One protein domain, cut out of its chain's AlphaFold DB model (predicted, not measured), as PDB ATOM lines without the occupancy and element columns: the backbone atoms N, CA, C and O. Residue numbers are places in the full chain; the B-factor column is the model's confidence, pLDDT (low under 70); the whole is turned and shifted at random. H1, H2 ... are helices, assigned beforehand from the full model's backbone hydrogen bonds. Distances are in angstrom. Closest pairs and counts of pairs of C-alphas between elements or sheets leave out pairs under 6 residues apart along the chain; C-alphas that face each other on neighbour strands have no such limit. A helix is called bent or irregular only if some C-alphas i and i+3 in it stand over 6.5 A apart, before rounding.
ATOM      1  N   PRO A  10     136.483 260.572 225.829       90.50
ATOM      2  CA  PRO A  10     135.252 260.379 226.592       90.50
ATOM      3  C   PRO A  10     135.143 261.333 227.789       90.50
ATOM      4  O   PRO A  10     134.067 261.872 228.049       90.50
ATOM      5  N   TYR A  11     136.253 261.601 228.485       91.81
ATOM      6  CA  TYR A  11     136.275 262.516 229.631       91.81
ATOM      7  C   TYR A  11     135.979 263.953 229.209       91.81
ATOM      8  O   TYR A  11     135.214 264.644 229.879       91.81
ATOM      9  N   PHE A  12     136.528 264.390 228.071       92.44
ATOM     10  CA  PHE A  12     136.230 265.708 227.510       92.44
ATOM     11  C   PHE A  12     134.754 265.848 227.124       92.44
ATOM     12  O   PHE A  12     134.144 266.870 227.433       92.44
ATOM     13  N   VAL A  13     134.158 264.821 226.505       92.81
ATOM     14  CA  VAL A  13     132.733 264.819 226.129       92.81
ATOM     15  C   VAL A  13     131.831 264.866 227.363       92.81
ATOM     16  O   VAL A  13     130.881 265.647 227.391       92.81
ATOM     17  N   VAL A  14     132.139 264.088 228.405       94.00
ATOM     18  CA  VAL A  14     131.378 264.105 229.666       94.00
ATOM     19  C   VAL A  14     131.507 265.455 230.368       94.00
ATOM     20  O   VAL A  14     130.500 266.006 230.810       94.00
ATOM     21  N   LEU A  15     132.716 266.022 230.438       94.94
ATOM     22  CA  LEU A  15     132.943 267.329 231.053       94.94
ATOM     23  C   LEU A  15     132.193 268.434 230.296       94.94
ATOM     24  O   LEU A  15     131.470 269.218 230.907       94.94
ATOM     25  N   ALA A  16     132.316 268.470 228.967       94.38
ATOM     26  CA  ALA A  16     131.640 269.450 228.125       94.38
ATOM     27  C   ALA A  16     130.111 269.310 228.207       94.38
ATOM     28  O   ALA A  16     129.408 270.299 228.424       94.38
ATOM     29  N   GLY A  17     129.587 268.084 228.109       94.06
ATOM     30  CA  GLY A  17     128.156 267.810 228.241       94.06
ATOM     31  C   GLY A  17     127.616 268.177 229.625       94.06
ATOM     32  O   GLY A  17     126.543 268.777 229.735       94.06
ATOM     33  N   GLY A  18     128.383 267.887 230.679       94.38
ATOM     34  CA  GLY A  18     128.077 268.285 232.048       94.38
ATOM     35  C   GLY A  18     128.017 269.803 232.196       94.38
ATOM     36  O   GLY A  18     127.008 270.330 232.662       94.38
ATOM     37  N   LEU A  19     129.046 270.519 231.736       95.50
ATOM     38  CA  LEU A  19     129.103 271.982 231.798       95.50
ATOM     39  C   LEU A  19     127.914 272.638 231.093       95.50
ATOM     40  O   LEU A  19     127.295 273.532 231.664       95.50
ATOM     41  N   VAL A  20     127.541 272.169 229.901       94.69
ATOM     42  CA  VAL A  20     126.377 272.699 229.170       94.69
ATOM     43  C   VAL A  20     125.068 272.399 229.917       94.69
ATOM     44  O   VAL A  20     124.243 273.294 230.115       94.69
ATOM     45  N   THR A  21     124.890 271.162 230.393       93.25
ATOM     46  CA  THR A  21     123.665 270.715 231.084       93.25
ATOM     47  C   THR A  21     123.442 271.437 232.411       93.25
ATOM     48  O   THR A  21     122.309 271.811 232.737       93.25
ATOM     49  N   TYR A  22     124.507 271.618 233.195       94.44
ATOM     50  CA  TYR A  22     124.449 272.323 234.472       94.44
ATOM     51  C   TYR A  22     124.438 273.835 234.285       94.44
ATOM     52  O   TYR A  22     123.708 274.512 235.003       94.44
ATOM     53  N   GLY A  23     125.158 274.366 233.292       94.62
ATOM     54  CA  GLY A  23     125.189 275.795 232.989       94.62
ATOM     55  C   GLY A  23     123.785 276.359 232.804       94.62
ATOM     56  O   GLY A  23     123.392 277.284 233.515       94.62
ATOM     57  N   ILE A  24     122.971 275.733 231.946       91.62
ATOM     58  CA  ILE A  24     121.594 276.199 231.725       91.62
ATOM     59  C   ILE A  24     120.703 276.055 232.970       91.62
ATOM     60  O   ILE A  24     119.810 276.870 233.187       91.62
ATOM     61  N   ARG A  25     120.961 275.059 233.829       91.56
ATOM     62  CA  ARG A  25     120.245 274.883 235.103       91.56
ATOM     63  C   ARG A  25     120.580 275.985 236.101       91.56
ATOM     64  O   ARG A  25     119.664 276.489 236.742       91.56
ATOM     65  N   VAL A  26     121.844 276.400 236.193       91.38
ATOM     66  CA  VAL A  26     122.245 277.537 237.038       91.38
ATOM     67  C   VAL A  26     121.574 278.820 236.552       91.38
ATOM     68  O   VAL A  26     121.001 279.547 237.362       91.38
ATOM     69  N   PHE A  27     121.555 279.060 235.237       88.94
ATOM     70  CA  PHE A  27     120.815 280.185 234.653       88.94
ATOM     71  C   PHE A  27     119.317 280.128 234.979       88.94
ATOM     72  O   PHE A  27     118.737 281.136 235.380       88.94
ATOM     73  N   GLY A  28     118.702 278.949 234.869       86.44
ATOM     74  CA  GLY A  28     117.297 278.741 235.217       86.44
ATOM     75  C   GLY A  28     116.990 279.057 236.683       86.44
ATOM     76  O   GLY A  28     116.019 279.754 236.959       86.44
ATOM     77  N   VAL A  29     117.833 278.613 237.623       86.56
ATOM     78  CA  VAL A  29     117.665 278.891 239.063       86.56
ATOM     79  C   VAL A  29     117.848 280.378 239.374       86.56
ATOM     80  O   VAL A  29     117.047 280.952 240.113       86.56
ATOM     81  N   ALA A  30     118.859 281.022 238.782       86.44
ATOM     82  CA  ALA A  30     119.101 282.454 238.964       86.44
ATOM     83  C   ALA A  30     117.915 283.306 238.482       86.44
ATOM     84  O   ALA A  30     117.569 284.306 239.114       86.44
ATOM     85  N   LEU A  31     117.274 282.891 237.386       84.94
ATOM     86  CA  LEU A  31     116.089 283.548 236.846       84.94
ATOM     87  C   LEU A  31     114.825 283.235 237.666       84.94
ATOM     88  O   LEU A  31     114.026 284.134 237.922       84.94
ATOM     89  N   ALA A  32     114.666 281.994 238.135       80.12
ATOM     90  CA  ALA A  32     113.503 281.552 238.907       80.12
ATOM     91  C   ALA A  32     113.336 282.317 240.230       80.12
ATOM     92  O   ALA A  32     112.213 282.605 240.625       80.12
ATOM     93  N   GLY A  33     114.434 282.712 240.885       77.31
ATOM     94  CA  GLY A  33     114.374 283.517 242.111       77.31
ATOM     95  C   GLY A  33     113.884 284.959 241.911       77.31
ATOM     96  O   GLY A  33     113.561 285.627 242.889       77.31
ATOM     97  N   ARG A  34     113.837 285.459 240.667       78.44
ATOM     98  CA  ARG A  34     113.440 286.845 240.347       78.44
ATOM     99  C   ARG A  34     112.067 286.970 239.693       78.44
ATOM    100  O   ARG A  34     111.572 288.085 239.553       78.44
ATOM    101  N   ILE A  35     111.462 285.857 239.288       78.62
ATOM    102  CA  ILE A  35     110.143 285.820 238.653       78.62
ATOM    103  C   ILE A  35     109.126 285.353 239.691       78.62
ATOM    104  O   ILE A  35     109.288 284.295 240.294       78.62
ATOM    105  N   SER A  36     108.060 286.128 239.900       75.31
ATOM    106  CA  SER A  36     106.960 285.694 240.757       75.31
ATOM    107  C   SER A  36     106.205 284.532 240.103       75.31
ATOM    108  O   SER A  36     105.884 284.562 238.912       75.31
ATOM    109  N   VAL A  37     105.900 283.506 240.899       69.62
ATOM    110  CA  VAL A  37     105.179 282.294 240.458       69.62
ATOM    111  C   VAL A  37     103.762 282.627 239.966       69.62
ATOM    112  O   VAL A  37     103.228 281.940 239.102       69.62
ATOM    113  N   ASP A  38     103.188 283.723 240.466       76.12
ATOM    114  CA  ASP A  38     101.872 284.228 240.062       76.12
ATOM    115  C   ASP A  38     101.896 285.007 238.729       76.12
ATOM    116  O   ASP A  38     100.855 285.326 238.163       76.12
ATOM    117  N   SER A  39     103.080 285.301 238.177       83.94
ATOM    118  CA  SER A  39     103.177 286.058 236.927       83.94
ATOM    119  C   SER A  39     102.614 285.288 235.726       83.94
ATOM    120  O   SER A  39     102.846 284.090 235.542       83.94
ATOM    121  N   GLN A  40     101.940 286.016 234.832       86.56
ATOM    122  CA  GLN A  40     101.403 285.474 233.580       86.56
ATOM    123  C   GLN A  40     102.489 284.830 232.699       86.56
ATOM    124  O   GLN A  40     102.233 283.846 232.006       86.56
ATOM    125  N   VAL A  41     103.723 285.346 232.759       86.56
ATOM    126  CA  VAL A  41     104.874 284.789 232.032       86.56
ATOM    127  C   VAL A  41     105.230 283.397 232.555       86.56
ATOM    128  O   VAL A  41     105.456 282.488 231.757       86.56
ATOM    129  N   PHE A  42     105.238 283.194 233.876       84.88
ATOM    130  CA  PHE A  42     105.543 281.891 234.465       84.88
ATOM    131  C   PHE A  42     104.489 280.839 234.088       84.88
ATOM    132  O   PHE A  42     104.841 279.727 233.692       84.88
ATOM    133  N   GLN A  43     103.205 281.210 234.114       88.56
ATOM    134  CA  GLN A  43     102.117 280.334 233.666       88.56
ATOM    135  C   GLN A  43     102.240 279.979 232.176       88.56
ATOM    136  O   GLN A  43     102.104 278.812 231.812       88.56
ATOM    137  N   TRP A  44     102.562 280.953 231.315       92.50
ATOM    138  CA  TRP A  44     102.762 280.725 229.878       92.50
ATOM    139  C   TRP A  44     103.912 279.748 229.596       92.50
ATOM    140  O   TRP A  44     103.733 278.784 228.849       92.50
ATOM    141  N   VAL A  45     105.068 279.933 230.246       91.06
ATOM    142  CA  VAL A  45     106.205 279.001 230.138       91.06
ATOM    143  C   VAL A  45     105.833 277.614 230.668       91.06
ATOM    144  O   VAL A  45     106.186 276.609 230.051       91.06
ATOM    145  N   GLY A  46     105.082 277.542 231.771       91.44
ATOM    146  CA  GLY A  46     104.563 276.288 232.313       91.44
ATOM    147  C   GLY A  46     103.697 275.535 231.301       91.44
ATOM    148  O   GLY A  46     103.939 274.357 231.044       91.44
ATOM    149  N   CYS A  47     102.745 276.217 230.661       94.06
ATOM    150  CA  CYS A  47     101.915 275.638 229.603       94.06
ATOM    151  C   CYS A  47     102.757 275.095 228.439       94.06
ATOM    152  O   CYS A  47     102.491 273.993 227.959       94.06
ATOM    153  N   ILE A  48     103.802 275.817 228.021       96.06
ATOM    154  CA  ILE A  48     104.733 275.340 226.987       96.06
ATOM    155  C   ILE A  48     105.470 274.087 227.456       96.06
ATOM    156  O   ILE A  48     105.547 273.114 226.710       96.06
ATOM    157  N   ALA A  49     105.980 274.076 228.688       94.75
ATOM    158  CA  ALA A  49     106.709 272.936 229.233       94.75
ATOM    159  C   ALA A  49     105.833 271.673 229.290       94.75
ATOM    160  O   ALA A  49     106.236 270.620 228.793       94.75
ATOM    161  N   TYR A  50     104.613 271.777 229.825       95.75
ATOM    162  CA  TYR A  50     103.671 270.655 229.852       95.75
ATOM    163  C   TYR A  50     103.211 270.246 228.448       95.75
ATOM    164  O   TYR A  50     103.081 269.052 228.180       95.75
ATOM    165  N   GLY A  51     103.031 271.201 227.532       97.44
ATOM    166  CA  GLY A  51     102.710 270.926 226.130       97.44
ATOM    167  C   GLY A  51     103.817 270.152 225.412       97.44
ATOM    168  O   GLY A  51     103.535 269.168 224.733       97.44
ATOM    169  N   LEU A  52     105.082 270.532 225.614       97.31
ATOM    170  CA  LEU A  52     106.242 269.816 225.075       97.31
ATOM    171  C   LEU A  52     106.351 268.398 225.645       97.31
ATOM    172  O   LEU A  52     106.602 267.458 224.893       97.31
ATOM    173  N   LEU A  53     106.122 268.228 226.952       96.44
ATOM    174  CA  LEU A  53     106.082 266.909 227.588       96.44
ATOM    175  C   LEU A  53     104.977 266.033 226.983       96.44
ATOM    176  O   LEU A  53     105.241 264.895 226.602       96.44
ATOM    177  N   ALA A  54     103.763 266.570 226.837       95.75
ATOM    178  CA  ALA A  54     102.643 265.854 226.234       95.75
ATOM    179  C   ALA A  54     102.918 265.486 224.767       95.75
ATOM    180  O   ALA A  54     102.688 264.346 224.368       95.75
ATOM    181  N   ALA A  55     103.469 266.413 223.979       96.38
ATOM    182  CA  ALA A  55     103.850 266.171 222.590       96.38
ATOM    183  C   ALA A  55     104.941 265.097 222.469       96.38
ATOM    184  O   ALA A  55     104.868 264.241 221.589       96.38
ATOM    185  N   LEU A  56     105.932 265.098 223.367       95.38
ATOM    186  CA  LEU A  56     106.979 264.078 223.397       95.38
ATOM    187  C   LEU A  56     106.408 262.695 223.728       95.38
ATOM    188  O   LEU A  56     106.745 261.723 223.054       95.38
ATOM    189  N   ILE A  57     105.518 262.605 224.720       93.56
ATOM    190  CA  ILE A  57     104.830 261.354 225.072       93.56
ATOM    191  C   ILE A  57     103.979 260.869 223.892       93.56
ATOM    192  O   ILE A  57     104.077 259.708 223.498       93.56
ATOM    193  N   ALA A  58     103.199 261.758 223.271       94.00
ATOM    194  CA  ALA A  58     102.389 261.432 222.100       94.00
ATOM    195  C   ALA A  58     103.252 260.936 220.931       94.00
ATOM    196  O   ALA A  58     102.917 259.928 220.306       94.00
ATOM    197  N   ARG A  59     104.400 261.580 220.678       92.75
ATOM    198  CA  ARG A  59     105.378 261.127 219.682       92.75
ATOM    199  C   ARG A  59     105.876 259.718 219.995       92.75
ATOM    200  O   ARG A  59     105.945 258.913 219.080       92.75
ATOM    201  N   MET A  60     106.178 259.390 221.249       91.19
ATOM    202  CA  MET A  60     106.630 258.040 221.621       91.19
ATOM    203  C   MET A  60     105.558 256.962 221.411       91.19
ATOM    204  O   MET A  60     105.894 255.819 221.119       91.19
ATOM    205  N   ILE A  61     104.274 257.309 221.517       90.81
ATOM    206  CA  ILE A  61     103.168 256.367 221.291       90.81
ATOM    207  C   ILE A  61     102.892 256.198 219.788       90.81
ATOM    208  O   ILE A  61     102.835 255.069 219.292       90.81
ATOM    209  N   LEU A  62     102.734 257.315 219.069       89.94
ATOM    210  CA  LEU A  62     102.288 257.344 217.670       89.94
ATOM    211  C   LEU A  62     103.428 257.153 216.663       89.94
ATOM    212  O   LEU A  62     103.264 256.450 215.671       89.94
ATOM    213  N   MET A  63     104.581 257.777 216.911       89.69
ATOM    214  CA  MET A  63     105.739 257.817 216.010       89.69
ATOM    215  C   MET A  63     107.046 257.501 216.765       89.69
ATOM    216  O   MET A  63     107.931 258.363 216.869       89.69
ATOM    217  N   PRO A  64     107.181 256.292 217.339       87.88
ATOM    218  CA  PRO A  64     108.384 255.935 218.072       87.88
ATOM    219  C   PRO A  64     109.578 255.768 217.148       87.88
ATOM    220  O   PRO A  64     109.450 255.638 215.933       87.88
TER     221      PRO A  64
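AT A GLANCE: This is residues 10 to 64 of the 115 residues of the protein "Branched-subunit amino acid transport protein AzlD" of Oceanibaculum indicum (UniProt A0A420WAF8). Two long helices, H1 and then H2, make an open V that lies nearly in one plane, with the short link of residues 33 to 39 at its point and the space between the two arms empty. The printed part has 55 residues with two named helices and no named strand, and its class is all helix. It is extended, with a radius of gyration of the C-alphas of 15.7 A, and flat, with spans of 42 by 39 by 8 A.

HOW THE PARTS SIT: H1, residues 10 to 32, comes first along the printed part. A short link of 7 residues joins it to H2, residues 40 to 62. H1 and H2 are apart, with no C-alpha of the one within 8 A of the other. Residues 10 to 31 of H1 stand free, and so do residues 43 to 55 of H2. In H2 every pair of O i and N i+4 is within hydrogen-bond range, and in H1 18 of 19 such pairs are.

IN THESE COORDINATES: H1 runs from Pro 10, with its C-alpha at (135.252, 260.379, 226.592), to Ala 32, with its C-alpha at (113.503, 281.552, 238.907), and is 32.8 A long from first to last C-alpha. H2 runs from Gln 40 to Leu 62 over 32.3 A, and ends with C-alpha 62 at (102.288, 257.344, 217.670). Neither helix is bent.

THE WHOLE: The two C-alphas farthest apart in the domain, those of Pro 10 and Asp 38, are 43.2 A apart. The first and last printed C-alphas, of Pro 10 and Pro 64, are 28.5 A apart. The printed part has no cut and no long link. The mean pLDDT of the printed part is 90.0, and one printed residue, Val 37 in the link, is under 70.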